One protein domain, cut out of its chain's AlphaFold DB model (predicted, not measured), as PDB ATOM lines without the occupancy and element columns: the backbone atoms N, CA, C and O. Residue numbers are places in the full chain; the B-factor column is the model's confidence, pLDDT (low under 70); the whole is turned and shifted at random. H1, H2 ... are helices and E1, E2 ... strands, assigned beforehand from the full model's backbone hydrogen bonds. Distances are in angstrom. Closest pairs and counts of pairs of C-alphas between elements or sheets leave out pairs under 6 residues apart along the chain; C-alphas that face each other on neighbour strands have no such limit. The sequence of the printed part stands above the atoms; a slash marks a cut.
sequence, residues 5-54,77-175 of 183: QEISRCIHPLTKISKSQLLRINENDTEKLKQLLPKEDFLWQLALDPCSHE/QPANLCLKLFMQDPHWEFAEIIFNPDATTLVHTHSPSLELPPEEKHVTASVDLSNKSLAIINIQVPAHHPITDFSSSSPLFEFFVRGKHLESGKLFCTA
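This is residues 5 to 54 and 77 to 175 of the 183 residues of an uncharacterized protein of Pseudoalteromonas luteoviolacea DSM 6061 (UniProt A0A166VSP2). Two sheets make a sandwich, only partly face to face: a larger, curled sheet of six strands, E3, E1, E4, E8, E7 and E6, and a smaller sheet, E2, E10, E9 and E5, over part of it. E2 runs on into E3, from the smaller sheet to the larger; the one short helix, H1, only grazes the smaller sheet, and residues 113 to 119 stick out. The printed part has 149 residues, with one named helix and ten named strands in the order E1 H1 E2 E3 E4 E5 E6 E7 E8 E9 E10; both sheets are mixed. The class is mostly strand, with 68 residues, under half, in named elements. The whole is compact, with a radius of gyration of the C-alphas of 16.3 A and spans of 53 by 39 by 30 A.

In the larger, strongly twisted sheet, E1, residues 5 to 13, is parallel to E4, residues 79 to 87, at 26 degrees; N 9 and O 84 are 2.8 A apart. E1 is antiparallel to edge strand E3, residues 46 to 50, with N 10 and O 49 at 2.9 A. E4 is antiparallel to E8, residues 134 to 141, with N 83 and O 137 at 2.8 A. E7, residues 123 to 128, and E8 form a hairpin, with N 126 and O 138 at 2.9 A. E6, residues 107 to 109, is the other edge strand, parallel to E7, with N 125 and O 108 at 2.9 A. In the smaller sheet, E5, residues 92 to 99, is antiparallel to E9, residues 159 to 165, with N 160 and O 98 at 2.8 A. E9 and E10, residues 171 to 174, form a hairpin, with N 163 and O 172 at 2.8 A. E2, residues 42 to 44, is parallel to E10, with N 173 and O 42 at 2.8 A. The facing parts of the sheets are 10.4 A centre to centre; the closest C-alphas of E5 and E8, Phe 94 and Ala 135, are 6.8 A apart. H1, residues 31 to 36, grazes the smaller sheet with residues 33 to 36; every O i to N i+4 pair in it is within hydrogen-bond range.

E1 begins at C-alpha 5, (183.587, 141.372, 162.543), and is 26.3 A long. E4 is 26.2 A, E8 22.5 A, E5 20.4 A and E9 19.5 A long. E10 ends at C-alpha 174, (185.368, 116.267, 166.836).

The C-alphas of Ser 20 and Gln 77 are the two farthest apart, 53.3 A. Residues 55 to 76 are not printed, and C-alphas 54 and 77 are 36.8 A apart across that cut. The links E1 to H1, E6 to E7 and E8 to E9 are long. Mean pLDDT of the printed part is 73.4; 58 residues are under 70, among them 14 to 34 and 101 to 121.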
ATOM      1  N   GLN A   5     182.548 142.061 163.287       84.12
ATOM      2  CA  GLN A   5     183.587 141.372 162.543       84.12
ATOM      3  C   GLN A   5     183.046 140.034 162.065       84.12
ATOM      4  O   GLN A   5     182.430 139.307 162.841       84.12
ATOM      5  N   GLU A   6     183.272 139.704 160.798       86.19
ATOM      6  CA  GLU A   6     182.786 138.467 160.198       86.19
ATOM      7  C   GLU A   6     183.940 137.677 159.590       86.19
ATOM      8  O   GLU A   6     184.763 138.215 158.848       86.19
ATOM      9  N   ILE A   7     183.979 136.383 159.895       82.81
ATOM     10  CA  ILE A   7     184.948 135.434 159.366       82.81
ATOM     11  C   ILE A   7     184.210 134.181 158.907       82.81
ATOM     12  O   ILE A   7     183.352 133.661 159.612       82.81
ATOM     13  N   SER A   8     184.579 133.672 157.733       82.25
ATOM     14  CA  SER A   8     184.030 132.436 157.169       82.25
ATOM     15  C   SER A   8     185.090 131.337 157.070       82.25
ATOM     16  O   SER A   8     186.241 131.600 156.704       82.25
ATOM     17  N   ARG A   9     184.707 130.100 157.391       78.31
ATOM     18  CA  ARG A   9     185.544 128.895 157.333       78.31
ATOM     19  C   ARG A   9     184.799 127.743 156.698       78.31
ATOM     20  O   ARG A   9     183.594 127.601 156.864       78.31
ATOM     21  N   CYS A  10     185.549 126.907 156.010       77.44
ATOM     22  CA  CYS A  10     185.062 125.709 155.363       77.44
ATOM     23  C   CYS A  10     185.414 124.505 156.255       77.44
ATOM     24  O   CYS A  10     186.506 124.457 156.814       77.44
ATOM     25  N   ILE A  11     184.474 123.577 156.439       77.38
ATOM     26  CA  ILE A  11     184.605 122.387 157.286       77.38
ATOM     27  C   ILE A  11     184.561 121.148 156.405       77.38
ATOM     28  O   ILE A  11     183.591 120.928 155.673       77.38
ATOM     29  N   HIS A  12     185.601 120.327 156.535       74.81
ATOM     30  CA  HIS A  12     185.727 119.063 155.828       74.81
ATOM     31  C   HIS A  12     185.913 117.903 156.805       74.81
ATOM     32  O   HIS A  12     186.919 117.848 157.521       74.81
ATOM     33  N   PRO A  13     184.993 116.933 156.797       70.38
ATOM     34  CA  PRO A  13     185.204 115.641 157.425       70.38
ATOM     35  C   PRO A  13     186.370 114.913 156.749       70.38
ATOM     36  O   PRO A  13     186.317 114.615 155.559       70.38
ATOM     37  N   LEU A  14     187.428 114.584 157.490       65.94
ATOM     38  CA  LEU A  14     188.593 113.874 156.934       65.94
ATOM     39  C   LEU A  14     188.357 112.365 156.768       65.94
ATOM     40  O   LEU A  14     189.178 111.653 156.194       65.94
ATOM     41  N   THR A  15     187.244 111.851 157.286       59.16
ATOM     42  CA  THR A  15     186.964 110.416 157.312       59.16
ATOM     43  C   THR A  15     185.944 110.056 156.239       59.16
ATOM     44  O   THR A  15     184.777 110.430 156.340       59.16
ATOM     45  N   LYS A  16     186.360 109.290 155.222       58.62
ATOM     46  CA  LYS A  16     185.441 108.729 154.222       58.62
ATOM     47  C   LYS A  16     184.632 107.590 154.842       58.62
ATOM     48  O   LYS A  16     185.077 106.445 154.813       58.62
ATOM     49  N   ILE A  17     183.452 107.902 155.378       58.62
ATOM     50  CA  ILE A  17     182.561 106.900 155.973       58.62
ATOM     51  C   ILE A  17     182.083 105.942 154.889       58.62
ATOM     52  O   ILE A  17     181.325 106.302 153.996       58.62
ATOM     53  N   SER A  18     182.498 104.685 155.001       57.38
ATOM     54  CA  SER A  18     181.902 103.574 154.260       57.38
ATOM     55  C   SER A  18     181.149 102.658 155.219       57.38
ATOM     56  O   SER A  18     181.441 102.619 156.415       57.38
ATOM     57  N   LYS A  19     180.196 101.873 154.700       52.44
ATOM     58  CA  LYS A  19     179.411 100.904 155.493       52.44
ATOM     59  C   LYS A  19     180.277  99.905 156.280       52.44
ATOM     60  O   LYS A  19     179.806  99.363 157.272       52.44
ATOM     61  N   SER A  20     181.520  99.677 155.855       47.62
ATOM     62  CA  SER A  20     182.473  98.726 156.439       47.62
ATOM     63  C   SER A  20     183.566  99.364 157.301       47.62
ATOM     64  O   SER A  20     184.448  98.652 157.777       47.62
ATOM     65  N   GLN A  21     183.574 100.687 157.479       57.50
ATOM     66  CA  GLN A  21     184.620 101.329 158.269       57.50
ATOM     67  C   GLN A  21     184.421 101.040 159.760       57.50
ATOM     68  O   GLN A  21     183.320 101.208 160.287       57.50
ATOM     69  N   LEU A  22     185.497 100.633 160.443       54.62
ATOM     70  CA  LEU A  22     185.506 100.507 161.897       54.62
ATOM     71  C   LEU A  22     185.312 101.903 162.492       54.62
ATOM     72  O   LEU A  22     186.216 102.740 162.457       54.62
ATOM     73  N   LEU A  23     184.109 102.165 162.988       62.06
ATOM     74  CA  LEU A  23     183.802 103.427 163.628       62.06
ATOM     75  C   LEU A  23     184.436 103.421 165.015       62.06
ATOM     76  O   LEU A  23     184.167 102.532 165.822       62.06
ATOM     77  N   ARG A  24     185.305 104.396 165.276       58.72
ATOM     78  CA  ARG A  24     185.869 104.573 166.610       58.72
ATOM     79  C   ARG A  24     184.811 105.209 167.491       58.72
ATOM     80  O   ARG A  24     184.351 106.316 167.211       58.72
ATOM     81  N   ILE A  25     184.430 104.462 168.516       60.62
ATOM     82  CA  ILE A  25     183.633 104.956 169.628       60.62
ATOM     83  C   ILE A  25     184.553 105.814 170.501       60.62
ATOM     84  O   ILE A  25     185.771 105.615 170.528       60.62
ATOM     85  N   ASN A  26     183.958 106.793 171.169       57.59
ATOM     86  CA  ASN A  26     184.588 107.776 172.037       57.59
ATOM     87  C   ASN A  26     185.209 107.151 173.318       57.59
ATOM     88  O   ASN A  26     184.751 107.365 174.438       57.59
ATOM     89  N   GLU A  27     186.225 106.295 173.169       56.16
ATOM     90  CA  GLU A  27     186.858 105.585 174.294       56.16
ATOM     91  C   GLU A  27     188.105 106.316 174.833       56.16
ATOM     92  O   GLU A  27     188.359 106.297 176.039       56.16
ATOM     93  N   ASN A  28     188.844 107.024 173.968       54.31
ATOM     94  CA  ASN A  28     190.136 107.660 174.281       54.31
ATOM     95  C   ASN A  28     190.101 109.200 174.311       54.31
ATOM     96  O   ASN A  28     191.158 109.833 174.270       54.31
ATOM     97  N   ASP A  29     188.923 109.815 174.369       62.03
ATOM     98  CA  ASP A  29     188.835 111.271 174.274       62.03
ATOM     99  C   ASP A  29     189.110 111.970 175.601       62.03
ATOM    100  O   ASP A  29     189.181 111.357 176.671       62.03
ATOM    101  N   THR A  30     189.239 113.295 175.517       62.44
ATOM    102  CA  THR A  30     189.311 114.155 176.696       62.44
ATOM    103  C   THR A  30     188.126 113.877 177.626       62.44
ATOM    104  O   THR A  30     186.987 113.754 177.176       62.44
ATOM    105  N   GLU A  31     188.377 113.817 178.934       65.88
ATOM    106  CA  GLU A  31     187.317 113.623 179.935       65.88
ATOM    107  C   GLU A  31     186.196 114.670 179.807       65.88
ATOM    108  O   GLU A  31     185.030 114.358 180.030       65.88
ATOM    109  N   LYS A  32     186.535 115.882 179.342       65.94
ATOM    110  CA  LYS A  32     185.575 116.943 179.010       65.94
ATOM    111  C   LYS A  32     184.559 116.504 177.953       65.94
ATOM    112  O   LYS A  32     183.359 116.664 178.141       65.94
ATOM    113  N   LEU A  33     185.022 115.912 176.851       65.06
ATOM    114  CA  LEU A  33     184.150 115.488 175.756       65.06
ATOM    115  C   LEU A  33     183.218 114.342 176.174       65.06
ATOM    116  O   LEU A  33     182.040 114.343 175.822       65.06
ATOM    117  N   LYS A  34     183.719 113.417 177.003       68.12
ATOM    118  CA  LYS A  34     182.929 112.304 177.555       68.12
ATOM    119  C   LYS A  34     181.773 112.762 178.449       68.12
ATOM    120  O   LYS A  34     180.796 112.031 178.582       68.12
ATOM    121  N   GLN A  35     181.885 113.933 179.080       70.00
ATOM    122  CA  GLN A  35     180.814 114.513 179.900       70.00
ATOM    123  C   GLN A  35     179.758 115.241 179.060       70.00
ATOM    124  O   GLN A  35     178.598 115.298 179.461       70.00
ATOM    125  N   LEU A  36     180.155 115.788 177.908       69.75
ATOM    126  CA  LEU A  36     179.297 116.616 177.059       69.75
ATOM    127  C   LEU A  36     178.516 115.814 176.010       69.75
ATOM    128  O   LEU A  36     177.479 116.281 175.546       69.75
ATOM    129  N   LEU A  37     178.993 114.624 175.628       69.62
ATOM    130  CA  LEU A  37     178.415 113.844 174.533       69.62
ATOM    131  C   LEU A  37     177.835 112.491 174.949       69.62
ATOM    132  O   LEU A  37     178.355 111.827 175.849       69.62
ATOM    133  N   PRO A  38     176.811 112.004 174.222       69.62
ATOM    134  CA  PRO A  38     176.386 110.616 174.312       69.62
ATOM    135  C   PRO A  38     177.524 109.660 173.938       69.62
ATOM    136  O   PRO A  38     178.232 109.867 172.956       69.62
ATOM    137  N   LYS A  39     177.637 108.540 174.661       66.25
ATOM    138  CA  LYS A  39     178.646 107.491 174.400       66.25
ATOM    139  C   LYS A  39     178.541 106.845 173.012       66.25
ATOM    140  O   LYS A  39     179.457 106.145 172.598       66.25
ATOM    141  N   GLU A  40     177.413 107.027 172.335       69.00
ATOM    142  CA  GLU A  40     177.111 106.436 171.028       69.00
ATOM    143  C   GLU A  40     177.643 107.265 169.852       69.00
ATOM    144  O   GLU A  40     177.620 106.800 168.712       69.00
ATOM    145  N   ASP A  41     178.129 108.479 170.121       70.19
ATOM    146  CA  ASP A  41     178.730 109.326 169.103       70.19
ATOM    147  C   ASP A  41     180.070 108.763 168.628       70.19
ATOM    148  O   ASP A  41     180.898 108.260 169.396       70.19
ATOM    149  N   PHE A  42     180.291 108.886 167.323       75.69
ATOM    150  CA  PHE A  42     181.524 108.462 166.679       75.69
ATOM    151  C   PHE A  42     182.503 109.624 166.530       75.69
ATOM    152  O   PHE A  42     182.129 110.794 166.583       75.69
ATOM    153  N   LEU A  43     183.770 109.308 166.287       72.19
ATOM    154  CA  LEU A  43     184.799 110.326 166.098       72.19
ATOM    155  C   LEU A  43     185.069 110.597 164.628       72.19
ATOM    156  O   LEU A  43     185.228 109.674 163.827       72.19
ATOM    157  N   TRP A  44     185.195 111.878 164.303       70.00
ATOM    158  CA  TRP A  44     185.736 112.337 163.031       70.00
ATOM    159  C   TRP A  44     186.802 113.411 163.243       70.00
ATOM    160  O   TRP A  44     186.780 114.181 164.204       70.00
ATOM    161  N   GLN A  45     187.776 113.437 162.342       65.38
ATOM    162  CA  GLN A  45     188.743 114.526 162.272       65.38
ATOM    163  C   GLN A  45     188.220 115.582 161.297       65.38
ATOM    164  O   GLN A  45     187.639 115.232 160.266       65.38
ATOM    165  N   LEU A  46     188.441 116.853 161.617       63.94
ATOM    166  CA  LEU A  46     188.104 117.974 160.747       63.94
ATOM    167  C   LEU A  46     189.368 118.617 160.186       63.94
ATOM    168  O   LEU A  46     190.375 118.726 160.885       63.94
ATOM    169  N   ALA A  47     189.271 119.100 158.952       61.06
ATOM    170  CA  ALA A  47     190.112 120.179 158.451       61.06
ATOM    171  C   ALA A  47     189.262 121.450 158.319       61.06
ATOM    172  O   ALA A  47     188.133 121.401 157.815       61.06
ATOM    173  N   LEU A  48     189.804 122.567 158.809       59.38
ATOM    174  CA  LEU A  48     189.228 123.901 158.671       59.38
ATOM    175  C   LEU A  48     190.100 124.710 157.716       59.38
ATOM    176  O   LEU A  48     191.234 125.037 158.063       59.38
ATOM    177  N   ASP A  49     189.560 125.056 156.551       58.94
ATOM    178  CA  ASP A  49     190.260 125.866 155.549       58.94
ATOM    179  C   ASP A  49     189.635 127.275 155.459       58.94
ATOM    180  O   ASP A  49     188.410 127.435 155.591       58.94
ATOM    181  N   PRO A  50     190.436 128.341 155.249       56.53
ATOM    182  CA  PRO A  50     189.910 129.636 154.848       56.53
ATOM    183  C   PRO A  50     189.300 129.477 153.457       56.53
ATOM    184  O   PRO A  50     189.955 129.015 152.527       56.53
ATOM    185  N   CYS A  51     188.029 129.835 153.310       54.53
ATOM    186  CA  CYS A  51     187.342 129.634 152.045       54.53
ATOM    187  C   CYS A  51     187.963 130.526 150.948       54.53
ATOM    188  O   CYS A  51     187.794 131.744 150.970       54.53
ATOM    189  N   SER A  52     188.632 129.925 149.959       48.53
ATOM    190  CA  SER A  52     188.628 130.426 148.583       48.53
ATOM    191  C   SER A  52     187.655 129.551 147.797       48.53
ATOM    192  O   SER A  52     187.804 128.332 147.723       48.53
ATOM    193  N   HIS A  53     186.615 130.160 147.225       42.47
ATOM    194  CA  HIS A  53     185.557 129.447 146.495       42.47
ATOM    195  C   HIS A  53     186.065 128.603 145.305       42.47
ATOM    196  O   HIS A  53     185.310 127.800 144.770       42.47
ATOM    197  N   GLU A  54     187.328 128.758 144.899       44.81
ATOM    198  CA  GLU A  54     187.897 128.150 143.693       44.81
ATOM    199  C   GLU A  54     188.838 126.960 143.962       44.81
ATOM    200  O   GLU A  54     189.274 126.315 143.012       44.81
ATOM    201  N   GLN A  77     184.235 149.532 174.613       85.94
ATOM    202  CA  GLN A  77     183.374 149.235 173.473       85.94
ATOM    203  C   GLN A  77     183.042 147.745 173.438       85.94
ATOM    204  O   GLN A  77     183.977 146.943 173.482       85.94
ATOM    205  N   PRO A  78     181.767 147.333 173.335       88.69
ATOM    206  CA  PRO A  78     181.429 145.926 173.133       88.69
ATOM    207  C   PRO A  78     181.976 145.423 171.787       88.69
ATOM    208  O   PRO A  78     182.265 146.216 170.885       88.69
ATOM    209  N   ALA A  79     182.104 144.108 171.642       89.62
ATOM    210  CA  ALA A  79     182.531 143.473 170.400       89.62
ATOM    211  C   ALA A  79     181.562 142.361 169.995       89.62
ATOM    212  O   ALA A  79     181.118 141.588 170.839       89.62
ATOM    213  N   ASN A  80     181.278 142.276 168.696       89.88
ATOM    214  CA  ASN A  80     180.465 141.218 168.109       89.88
ATOM    215  C   ASN A  80     181.301 140.492 167.058       89.88
ATOM    216  O   ASN A  80     181.774 141.112 166.098       89.88
ATOM    217  N   LEU A  81     181.473 139.190 167.248       89.56
ATOM    218  CA  LEU A  81     182.252 138.319 166.380       89.56
ATOM    219  C   LEU A  81     181.296 137.323 165.726       89.56
ATOM    220  O   LEU A  81     180.579 136.608 166.419       89.56
ATOM    221  N   CYS A  82     181.275 137.280 164.400       90.00
ATOM    222  CA  CYS A  82     180.473 136.344 163.625       90.00
ATOM    223  C   CYS A  82     181.399 135.347 162.927       90.00
ATOM    224  O   CYS A  82     182.127 135.707 161.998       90.00
ATOM    225  N   LEU A  83     181.358 134.087 163.355       86.38
ATOM    226  CA  LEU A  83     182.047 132.976 162.713       86.38
ATOM    227  C   LEU A  83     181.038 132.144 161.918       86.38
ATOM    228  O   LEU A  83     180.113 131.564 162.479       86.38
ATOM    229  N   LYS A  84     181.233 132.068 160.604       87.25
ATOM    230  CA  LYS A  84     180.450 131.223 159.699       87.25
ATOM    231  C   LYS A  84     181.244 129.974 159.349       87.25
ATOM    232  O   LYS A  84     182.380 130.080 158.893       87.25
ATOM    233  N   LEU A  85     180.650 128.804 159.538       85.94
ATOM    234  CA  LEU A  85     181.235 127.506 159.218       85.94
ATOM    235  C   LEU A  85     180.418 126.849 158.103       85.94
ATOM    236  O   LEU A  85     179.222 126.643 158.267       85.94
ATOM    237  N   PHE A  86     181.049 126.503 156.988       86.06
ATOM    238  CA  PHE A  86     180.400 125.904 155.824       86.06
ATOM    239  C   PHE A  86     180.774 124.430 155.709       86.06
ATOM    240  O   PHE A  86     181.944 124.118 155.509       86.06
ATOM    241  N   MET A  87     179.798 123.528 155.786       85.00
ATOM    242  CA  MET A  87     180.001 122.105 155.518       85.00
ATOM    243  C   MET A  87     180.202 121.905 154.018       85.00
ATOM    244  O   MET A  87     179.322 122.226 153.222       85.00
ATOM    245  N   GLN A  88     181.367 121.395 153.631       79.69
ATOM    246  CA  GLN A  88     181.729 121.256 152.219       79.69
ATOM    247  C   GLN A  88     181.435 119.867 151.650       79.69
ATOM    248  O   GLN A  88     181.325 119.713 150.435       79.69
ATOM    249  N   ASP A  89     181.304 118.850 152.503       79.31
ATOM    250  CA  ASP A  89     180.897 117.518 152.062       79.31
ATOM    251  C   ASP A  89     179.358 117.429 152.033       79.31
ATOM    252  O   ASP A  89     178.725 117.528 153.086       79.31
ATOM    253  N   PRO A  90     178.733 117.224 150.856       85.12
ATOM    254  CA  PRO A  90     177.277 117.173 150.729       85.12
ATOM    255  C   PRO A  90     176.640 115.952 151.403       85.12
ATOM    256  O   PRO A  90     175.419 115.900 151.520       85.12
ATOM    257  N   HIS A  91     177.427 114.969 151.848       86.12
ATOM    258  CA  HIS A  91     176.930 113.828 152.622       86.12
ATOM    259  C   HIS A  91     176.824 114.138 154.117       86.12
ATOM    260  O   HIS A  91     176.516 113.241 154.904       86.12
ATOM    261  N   TRP A  92     177.077 115.383 154.516       87.00
ATOM    262  CA  TRP A  92     177.109 115.800 155.905       87.00
ATOM    263  C   TRP A  92     176.290 117.055 156.156       87.00
ATOM    264  O   TRP A  92     176.178 117.943 155.317       87.00
ATOM    265  N   GLU A  93     175.749 117.133 157.365       91.62
ATOM    266  CA  GLU A  93     175.088 118.322 157.885       91.62
ATOM    267  C   GLU A  93     175.587 118.637 159.301       91.62
ATOM    268  O   GLU A  93     175.965 117.731 160.052       91.62
ATOM    269  N   PHE A  94     175.596 119.916 159.676       90.88
ATOM    270  CA  PHE A  94     175.791 120.319 161.063       90.88
ATOM    271  C   PHE A  94     174.602 119.848 161.897       90.88
ATOM    272  O   PHE A  94     173.448 120.090 161.544       90.88
ATOM    273  N   ALA A  95     174.899 119.176 163.005       90.44
ATOM    274  CA  ALA A  95     173.903 118.775 163.986       90.44
ATOM    275  C   ALA A  95     173.941 119.703 165.204       90.44
ATOM    276  O   ALA A  95     172.890 120.104 165.694       90.44
ATOM    277  N   GLU A  96     175.141 120.047 165.681       88.94
ATOM    278  CA  GLU A  96     175.312 120.814 166.914       88.94
ATOM    279  C   GLU A  96     176.688 121.496 166.980       88.94
ATOM    280  O   GLU A  96     177.684 120.968 166.476       88.94
ATOM    281  N   ILE A  97     176.741 122.651 167.649       86.50
ATOM    282  CA  ILE A  97     177.977 123.301 168.092       86.50
ATOM    283  C   ILE A  97     177.947 123.326 169.615       86.50
ATOM    284  O   ILE A  97     177.030 123.897 170.205       86.50
ATOM    285  N   ILE A  98     178.942 122.706 170.244       83.56
ATOM    286  CA  ILE A  98     178.957 122.474 171.689       83.56
ATOM    287  C   ILE A  98     180.121 123.255 172.281       83.56
ATOM    288  O   ILE A  98     181.279 122.875 172.115       83.56
ATOM    289  N   PHE A  99     179.823 124.360 172.952       79.44
ATOM    290  CA  PHE A  99     180.836 125.146 173.654       79.44
ATOM    291  C   PHE A  99     181.313 124.417 174.906       79.44
ATOM    292  O   PHE A  99     180.518 123.774 175.592       79.44
ATOM    293  N   ASN A 100     182.608 124.526 175.215       71.88
ATOM    294  CA  ASN A 100     183.129 124.023 176.479       71.88
ATOM    295  C   ASN A 100     182.593 124.899 177.640       71.88
ATOM    296  O   ASN A 100     182.959 126.073 177.711       71.88
ATOM    297  N   PRO A 101     181.774 124.361 178.569       62.72
ATOM    298  CA  PRO A 101     181.248 125.129 179.700       62.72
ATOM    299  C   PRO A 101     182.337 125.526 180.708       62.72
ATOM    300  O   PRO A 101     182.154 126.487 181.449       62.72
ATOM    301  N   ASP A 102     183.476 124.825 180.708       57.78
ATOM    302  CA  ASP A 102     184.634 125.112 181.560       57.78
ATOM    303  C   ASP A 102     185.641 126.062 180.893       57.78
ATOM    304  O   ASP A 102     186.731 126.289 181.429       57.78
ATOM    305  N   ALA A 103     185.356 126.566 179.684       59.16
ATOM    306  CA  ALA A 103     186.204 127.582 179.082       59.16
ATOM    307  C   ALA A 103     186.246 128.797 180.022       59.16
ATOM    308  O   ALA A 103     185.228 129.235 180.556       59.16
ATOM    309  N   THR A 104     187.434 129.374 180.219       48.38
ATOM    310  CA  THR A 104     187.639 130.575 181.061       48.38
ATOM    311  C   THR A 104     186.772 131.757 180.627       48.38
ATOM    312  O   THR A 104     186.569 132.705 181.383       48.38
ATOM    313  N   THR A 105     186.246 131.675 179.408       54.09
ATOM    314  CA  THR A 105     185.145 132.484 178.926       54.09
ATOM    315  C   THR A 105     183.864 131.672 179.016       54.09
ATOM    316  O   THR A 105     183.618 130.825 178.163       54.09
ATOM    317  N   LEU A 106     183.047 131.927 180.036       55.97
ATOM    318  CA  LEU A 106     181.697 131.375 180.089       55.97
ATOM    319  C   LEU A 106     180.918 131.944 178.905       55.97
ATOM    320  O   LEU A 106     180.527 133.110 178.920       55.97
ATOM    321  N   VAL A 107     180.771 131.133 177.860       55.25
ATOM    322  CA  VAL A 107     179.941 131.436 176.701       55.25
ATOM    323  C   VAL A 107     178.565 130.847 176.971       55.25
ATOM    324  O   VAL A 107     178.357 129.641 176.843       55.25
ATOM    325  N   HIS A 108     177.611 131.691 177.357       55.62
ATOM    326  CA  HIS A 108     176.233 131.240 177.544       55.62
ATOM    327  C   HIS A 108     175.558 131.091 176.181       55.62
ATOM    328  O   HIS A 108     175.512 132.043 175.397       55.62
ATOM    329  N   THR A 109     175.041 129.898 175.889       52.53
ATOM    330  CA  THR A 109     174.255 129.634 174.683       52.53
ATOM    331  C   THR A 109     172.798 130.027 174.923       52.53
ATOM    332  O   THR A 109     172.095 129.417 175.729       52.53
ATOM    333  N   HIS A 110     172.316 131.064 174.237       51.84
ATOM    334  CA  HIS A 110     170.898 131.429 174.308       51.84
ATOM    335  C   HIS A 110     170.079 130.657 173.279       51.84
ATOM    336  O   HIS A 110     170.330 130.736 172.078       51.84
ATOM    337  N   SER A 111     169.047 129.957 173.756       43.19
ATOM    338  CA  SER A 111     167.863 129.678 172.937       43.19
ATOM    339  C   SER A 111     167.039 130.972 172.809       43.19
ATOM    340  O   SER A 111     167.035 131.753 173.761       43.19
ATOM    341  N   PRO A 112     166.312 131.222 171.700       43.44
ATOM    342  CA  PRO A 112     165.676 132.519 171.407       43.44
ATOM    343  C   PRO A 112     164.584 132.998 172.386       43.44
ATOM    344  O   PRO A 112     163.919 133.990 172.110       43.44
ATOM    345  N   SER A 113     164.330 132.279 173.480       41.50
ATOM    346  CA  SER A 113     163.111 132.382 174.287       41.50
ATOM    347  C   SER A 113     163.326 132.677 175.775       41.50
ATOM    348  O   SER A 113     162.353 132.655 176.525       41.50
ATOM    349  N   LEU A 114     164.546 132.985 176.225       43.09
ATOM    350  CA  LEU A 114     164.791 133.394 177.614       43.09
ATOM    351  C   LEU A 114     165.449 134.772 177.673       43.09
ATOM    352  O   LEU A 114     166.630 134.927 177.378       43.09
ATOM    353  N   GLU A 115     164.655 135.765 178.076       43.19
ATOM    354  CA  GLU A 115     165.143 137.070 178.515       43.19
ATOM    355  C   GLU A 115     166.004 136.873 179.769       43.19
ATOM    356  O   GLU A 115     165.508 136.452 180.818       43.19
ATOM    357  N   LEU A 116     167.308 137.133 179.655       48.66
ATOM    358  CA  LEU A 116     168.211 137.151 180.801       48.66
ATOM    359  C   LEU A 116     168.186 138.509 181.524       48.66
ATOM    360  O   LEU A 116     167.940 139.538 180.887       48.66
ATOM    361  N   PRO A 117     168.492 138.538 182.837       45.09
ATOM    362  CA  PRO A 117     168.610 139.773 183.601       45.09
ATOM    363  C   PRO A 117     169.718 140.690 183.051       45.09
ATOM    364  O   PRO A 117     170.793 140.214 182.674       45.09
ATOM    365  N   PRO A 118     169.509 142.016 183.048       49.03
ATOM    366  CA  PRO A 118     170.451 142.966 182.482       49.03
ATOM    367  C   PRO A 118     171.515 143.347 183.517       49.03
ATOM    368  O   PRO A 118     171.426 144.429 184.073       49.03
ATOM    369  N   GLU A 119     172.496 142.485 183.810       49.12
ATOM    370  CA  GLU A 119     173.743 142.920 184.491       49.12
ATOM    371  C   GLU A 119     174.877 141.887 184.554       49.12
ATOM    372  O   GLU A 119     175.892 142.090 185.226       49.12
ATOM    373  N   GLU A 120     174.772 140.790 183.818       52.78
ATOM    374  CA  GLU A 120     175.832 139.800 183.784       52.78
ATOM    375  C   GLU A 120     176.847 140.148 182.687       52.78
ATOM    376  O   GLU A 120     176.552 140.143 181.492       52.78
ATOM    377  N   LYS A 121     178.075 140.492 183.102       64.56
ATOM    378  CA  LYS A 121     179.249 140.701 182.233       64.56
ATOM    379  C   LYS A 121     179.717 139.367 181.643       64.56
ATOM    380  O   LYS A 121     180.876 138.994 181.803       64.56
ATOM    381  N   HIS A 122     178.821 138.621 181.020       76.06
ATOM    382  CA  HIS A 122     179.126 137.334 180.426       76.06
ATOM    383  C   HIS A 122     179.248 137.470 178.921       76.06
ATOM    384  O   HIS A 122     178.590 138.295 178.286       76.06
ATOM    385  N   VAL A 123     180.139 136.667 178.353       82.12
ATOM    386  CA  VAL A 123     180.179 136.489 176.912       82.12
ATOM    387  C   VAL A 123     179.015 135.579 176.543       82.12
ATOM    388  O   VAL A 123     178.780 134.556 177.180       82.12
ATOM    389  N   THR A 124     178.265 135.942 175.516       84.56
ATOM    390  CA  THR A 124     177.137 135.129 175.050       84.56
ATOM    391  C   THR A 124     177.418 134.643 173.643       84.56
ATOM    392  O   THR A 124     177.956 135.405 172.836       84.56
ATOM    393  N   ALA A 125     177.011 133.417 173.321       84.81
ATOM    394  CA  ALA A 125     176.965 132.956 171.943       84.81
ATOM    395  C   ALA A 125     175.561 132.528 171.535       84.81
ATOM    396  O   ALA A 125     174.813 131.914 172.292       84.81
ATOM    397  N   SER A 126     175.222 132.815 170.287       87.19
ATOM    398  CA  SER A 126     174.064 132.237 169.614       87.19
ATOM    399  C   SER A 126     174.550 131.430 168.422       87.19
ATOM    400  O   SER A 126     175.388 131.921 167.659       87.19
ATOM    401  N   VAL A 127     173.997 130.234 168.245       89.31
ATOM    402  CA  VAL A 127     174.293 129.362 167.108       89.31
ATOM    403  C   VAL A 127     173.034 129.221 166.261       89.31
ATOM    404  O   VAL A 127     171.993 128.810 166.767       89.31
ATOM    405  N   ASP A 128     173.137 129.541 164.975       91.38
ATOM    406  CA  ASP A 128     172.098 129.297 163.975       91.38
ATOM    407  C   ASP A 128     172.533 128.153 163.050       91.38
ATOM    408  O   ASP A 128     173.566 128.241 162.383       91.38
ATOM    409  N   LEU A 129     171.736 127.078 163.044       92.06
ATOM    410  CA  LEU A 129     171.888 125.881 162.206       92.06
ATOM    411  C   LEU A 129     170.673 125.668 161.281       92.06
ATOM    412  O   LEU A 129     170.449 124.562 160.789       92.06
ATOM    413  N   SER A 130     169.844 126.698 161.073       91.69
ATOM    414  CA  SER A 130     168.631 126.618 160.244       91.69
ATOM    415  C   SER A 130     168.941 126.160 158.816       91.69
ATOM    416  O   SER A 130     168.215 125.342 158.245       91.69
ATOM    417  N   ASN A 131     170.066 126.622 158.268       89.06
ATOM    418  CA  ASN A 131     170.689 126.028 157.100       89.06
ATOM    419  C   ASN A 131     171.711 124.986 157.556       89.06
ATOM    420  O   ASN A 131     172.813 125.318 157.963       89.06
ATOM    421  N   LYS A 132     171.383 123.705 157.443       87.50
ATOM    422  CA  LYS A 132     172.223 122.650 158.014       87.50
ATOM    423  C   LYS A 132     173.596 122.461 157.344       87.50
ATOM    424  O   LYS A 132     174.419 121.717 157.869       87.50
ATOM    425  N   SER A 133     173.873 123.115 156.212       88.31
ATOM    426  CA  SER A 133     175.222 123.188 155.624       88.31
ATOM    427  C   SER A 133     176.014 124.428 156.059       88.31
ATOM    428  O   SER A 133     177.176 124.576 155.685       88.31
ATOM    429  N   LEU A 134     175.418 125.309 156.868       89.44
ATOM    430  CA  LEU A 134     176.008 126.546 157.370       89.44
ATOM    431  C   LEU A 134     175.707 126.720 158.864       89.44
ATOM    432  O   LEU A 134     174.572 126.987 159.244       89.44
ATOM    433  N   ALA A 135     176.736 126.664 159.704       89.31
ATOM    434  CA  ALA A 135     176.615 127.086 161.092       89.31
ATOM    435  C   ALA A 135     177.049 128.546 161.237       89.31
ATOM    436  O   ALA A 135     178.170 128.900 160.864       89.31
ATOM    437  N   ILE A 136     176.183 129.395 161.787       90.12
ATOM    438  CA  ILE A 136     176.512 130.788 162.114       90.12
ATOM    439  C   ILE A 136     176.628 130.909 163.625       90.12
ATOM    440  O   ILE A 136     175.660 130.704 164.351       90.12
ATOM    441  N   ILE A 137     177.817 131.261 164.093       89.38
ATOM    442  CA  ILE A 137     178.132 131.450 165.502       89.38
ATOM    443  C   ILE A 137     178.344 132.945 165.726       89.38
ATOM    444  O   ILE A 137     179.328 133.512 165.251       89.38
ATOM    445  N   ASN A 138     177.438 133.585 166.461       89.62
ATOM    446  CA  ASN A 138     177.609 134.974 166.883       89.62
ATOM    447  C   ASN A 138     178.031 135.002 168.342       89.62
ATOM    448  O   ASN A 138     177.286 134.520 169.190       89.62
ATOM    449  N   ILE A 139     179.187 135.589 168.626       88.44
ATOM    450  CA  ILE A 139     179.723 135.781 169.968       88.44
ATOM    451  C   ILE A 139     179.664 137.268 170.299       88.44
ATOM    452  O   ILE A 139     180.201 138.098 169.561       88.44
ATOM    453  N   GLN A 140     179.025 137.603 171.413       89.62
ATOM    454  CA  GLN A 140     178.939 138.965 171.923       89.62
ATOM    455  C   GLN A 140     179.789 139.078 173.181       89.62
ATOM    456  O   GLN A 140     179.571 138.379 174.170       89.62
ATOM    457  N   VAL A 141     180.767 139.977 173.134       88.00
ATOM    458  CA  VAL A 141     181.624 140.320 174.265       88.00
ATOM    459  C   VAL A 141     181.182 141.692 174.780       88.00
ATOM    460  O   VAL A 141     181.356 142.692 174.070       88.00
ATOM    461  N   PRO A 142     180.613 141.785 175.995       87.31
ATOM    462  CA  PRO A 142     180.069 143.043 176.488       87.31
ATOM    463  C   PRO A 142     181.168 144.076 176.761       87.31
ATOM    464  O   PRO A 142     182.357 143.763 176.929       87.31
ATOM    465  N   ALA A 143     180.764 145.346 176.830       87.06
ATOM    466  CA  ALA A 143     181.613 146.412 177.350       87.06
ATOM    467  C   ALA A 143     182.166 146.026 178.736       87.06
ATOM    468  O   ALA A 143     181.491 145.407 179.553       87.06
ATOM    469  N   HIS A 144     183.421 146.378 178.978       86.44
ATOM    470  CA  HIS A 144     184.196 146.123 180.190       86.44
ATOM    471  C   HIS A 144     184.503 144.648 180.501       86.44
ATOM    472  O   HIS A 144     185.056 144.366 181.563       86.44
ATOM    473  N   HIS A 145     184.212 143.710 179.590       85.88
ATOM    474  CA  HIS A 145     184.746 142.347 179.686       85.88
ATOM    475  C   HIS A 145     186.281 142.354 179.499       85.88
ATOM    476  O   HIS A 145     186.751 143.024 178.576       85.88
ATOM    477  N   PRO A 146     187.065 141.611 180.307       84.31
ATOM    478  CA  PRO A 146     188.533 141.657 180.270       84.31
ATOM    479  C   PRO A 146     189.166 141.004 179.033       84.31
ATOM    480  O   PRO A 146     190.347 141.214 178.778       84.31
ATOM    481  N   ILE A 147     188.413 140.209 178.271       84.94
ATOM    482  CA  ILE A 147     188.948 139.548 177.075       84.94
ATOM    483  C   ILE A 147     189.233 140.568 175.981       84.94
ATOM    484  O   ILE A 147     188.360 141.351 175.583       84.94
ATOM    485  N   THR A 148     190.457 140.481 175.470       85.25
ATOM    486  CA  THR A 148     190.950 141.274 174.348       85.25
ATOM    487  C   THR A 148     191.452 140.434 173.179       85.25
ATOM    488  O   THR A 148     191.421 140.921 172.054       85.25
ATOM    489  N   ASP A 149     191.889 139.199 173.444       85.31
ATOM    490  CA  ASP A 149     192.387 138.260 172.438       85.31
ATOM    491  C   ASP A 149     191.226 137.595 171.692       85.31
ATOM    492  O   ASP A 149     190.474 136.794 172.263       85.31
ATOM    493  N   PHE A 150     191.089 137.942 170.413       86.75
ATOM    494  CA  PHE A 150     190.123 137.362 169.483       86.75
ATOM    495  C   PHE A 150     190.814 136.566 168.367       86.75
ATOM    496  O   PHE A 150     190.222 136.298 167.315       86.75
ATOM    497  N   SER A 151     192.064 136.160 168.596       80.81
ATOM    498  CA  SER A 151     192.764 135.222 167.733       80.81
ATOM    499  C   SER A 151     192.010 133.898 167.608       80.81
ATOM    500  O   SER A 151     191.173 133.527 168.434       80.81
ATOM    501  N   SER A 152     192.344 133.144 166.565       71.31
ATOM    502  CA  SER A 152     191.826 131.796 166.345       71.31
ATOM    503  C   SER A 152     192.056 130.859 167.546       71.31
ATOM    504  O   SER A 152     191.248 129.968 167.797       71.31
ATOM    505  N   SER A 153     193.131 131.079 168.303       73.44
ATOM    506  CA  SER A 153     193.498 130.314 169.499       73.44
ATOM    507  C   SER A 153     192.731 130.706 170.763       73.44
ATOM    508  O   SER A 153     192.902 130.061 171.798       73.44
ATOM    509  N   SER A 154     191.914 131.759 170.705       78.75
ATOM    510  CA  SER A 154     191.198 132.274 171.866       78.75
ATOM    511  C   SER A 154     190.227 131.228 172.437       78.75
ATOM    512  O   SER A 154     189.496 130.594 171.667       78.75
ATOM    513  N   PRO A 155     190.121 131.096 173.775       76.44
ATOM    514  CA  PRO A 155     189.126 130.237 174.427       76.44
ATOM    515  C   PRO A 155     187.675 130.553 174.033       76.44
ATOM    516  O   PRO A 155     186.801 129.706 174.187       76.44
ATOM    517  N   LEU A 156     187.412 131.745 173.481       79.38
ATOM    518  CA  LEU A 156     186.124 132.115 172.878       79.38
ATOM    519  C   LEU A 156     185.654 131.137 171.797       79.38
ATOM    520  O   LEU A 156     184.455 130.996 171.570       79.38
ATOM    521  N   PHE A 157     186.597 130.490 171.115       79.12
ATOM    522  CA  PHE A 157     186.334 129.561 170.024       79.12
ATOM    523  C   PHE A 157     186.557 128.098 170.435       79.12
ATOM    524  O   PHE A 157     186.587 127.218 169.582       79.12
ATOM    525  N   GLU A 158     186.652 127.805 171.737       80.00
ATOM    526  CA  GLU A 158     186.741 126.435 172.247       80.00
ATOM    527  C   GLU A 158     185.367 125.737 172.190       80.00
ATOM    528  O   GLU A 158     184.611 125.687 173.163       80.00
ATOM    529  N   PHE A 159     185.036 125.185 171.022       81.19
ATOM    530  CA  PHE A 159     183.812 124.411 170.807       81.19
ATOM    531  C   PHE A 159     184.067 123.122 170.028       81.19
ATOM    532  O   PHE A 159     184.945 123.040 169.167       81.19
ATOM    533  N   PHE A 160     183.245 122.115 170.288       81.25
ATOM    534  CA  PHE A 160     183.175 120.894 169.502       81.25
ATOM    535  C   PHE A 160     182.151 121.044 168.379       81.25
ATOM    536  O   PHE A 160     181.148 121.749 168.517       81.25
ATOM    537  N   VAL A 161     182.402 120.366 167.259       85.06
ATOM    538  CA  VAL A 161     181.471 120.316 166.126       85.06
ATOM    539  C   VAL A 161     180.923 118.908 166.021       85.06
ATOM    540  O   VAL A 161     181.670 117.952 165.783       85.06
ATOM    541  N   ARG A 162     179.603 118.809 166.141       86.12
ATOM    542  CA  ARG A 162     178.864 117.575 165.938       86.12
ATOM    543  C   ARG A 162     178.164 117.626 164.589       86.12
ATOM    544  O   ARG A 162     177.387 118.541 164.309       86.12
ATOM    545  N   GLY A 163     178.440 116.648 163.740       88.62
ATOM    546  CA  GLY A 163     177.830 116.517 162.425       88.62
ATOM    547  C   GLY A 163     177.087 115.205 162.269       88.62
ATOM    548  O   GLY A 163     177.340 114.228 162.974       88.62
ATOM    549  N   LYS A 164     176.162 115.185 161.316       88.88
ATOM    550  CA  LYS A 164     175.398 114.000 160.949       88.88
ATOM    551  C   LYS A 164     175.744 113.582 159.534       88.88
ATOM    552  O   LYS A 164     175.641 114.384 158.609       88.88
ATOM    553  N   HIS A 165     176.092 112.314 159.366       87.69
ATOM    554  CA  HIS A 165     176.248 111.732 158.042       87.69
ATOM    555  C   HIS A 165     174.871 111.365 157.481       87.69
ATOM    556  O   HIS A 165     174.122 110.606 158.102       87.69
ATOM    557  N   LEU A 166     174.519 111.897 156.312       87.38
ATOM    558  CA  LEU A 166     173.173 111.814 155.747       87.38
ATOM    559  C   LEU A 166     172.796 110.396 155.308       87.38
ATOM    560  O   LEU A 166     171.659 109.984 155.520       87.38
ATOM    561  N   GLU A 167     173.736 109.623 154.753       86.81
ATOM    562  CA  GLU A 167     173.437 108.263 154.276       86.81
ATOM    563  C   GLU A 167     173.262 107.272 155.436       86.81
ATOM    564  O   GLU A 167     172.393 106.405 155.405       86.81
ATOM    565  N   SER A 168     174.095 107.383 156.475       82.88
ATOM    566  CA  SER A 168     174.075 106.442 157.604       82.88
ATOM    567  C   SER A 168     173.205 106.913 158.767       82.88
ATOM    568  O   SER A 168     172.918 106.122 159.662       82.88
ATOM    569  N   GLY A 169     172.824 108.193 158.790       85.50
ATOM    570  CA  GLY A 169     172.093 108.834 159.881       85.50
ATOM    571  C   GLY A 169     172.895 109.011 161.174       85.50
ATOM    572  O   GLY A 169     172.346 109.510 162.152       85.50
ATOM    573  N   LYS A 170     174.168 108.602 161.192       84.62
ATOM    574  CA  LYS A 170     175.012 108.558 162.391       84.62
ATOM    575  C   LYS A 170     175.579 109.933 162.733       84.62
ATOM    576  O   LYS A 170     175.877 110.722 161.835       84.62
ATOM    577  N   LEU A 171     175.754 110.172 164.030       85.62
ATOM    578  CA  LEU A 171     176.321 111.398 164.580       85.62
ATOM    579  C   LEU A 171     177.801 111.205 164.897       85.62
ATOM    580  O   LEU A 171     178.216 110.163 165.408       85.62
ATOM    581  N   PHE A 172     178.583 112.219 164.549       84.31
ATOM    582  CA  PHE A 172     180.019 112.260 164.743       84.31
ATOM    583  C   PHE A 172     180.397 113.566 165.410       84.31
ATOM    584  O   PHE A 172     179.850 114.610 165.061       84.31
ATOM    585  N   CYS A 173     181.357 113.520 166.322       80.31
ATOM    586  CA  CYS A 173     181.899 114.707 166.952       80.31
ATOM    587  C   CYS A 173     183.414 114.784 166.798       80.31
ATOM    588  O   CYS A 173     184.108 113.771 166.668       80.31
ATOM    589  N   THR A 174     183.930 116.013 166.775       76.94
ATOM    590  CA  THR A 174     185.368 116.267 166.836       76.94
ATOM    591  C   THR A 174     185.951 115.694 168.119       76.94
ATOM    592  O   THR A 174     185.390 115.888 169.192       76.94
ATOM    593  N   ALA A 175     187.102 115.025 168.015       67.62
ATOM    594  CA  ALA A 175     187.792 114.432 169.167       67.62
ATOM    595  C   ALA A 175     188.388 115.478 170.132       67.62
ATOM    596  O   ALA A 175     188.674 115.189 171.294       67.62
TER     597      ALA A 175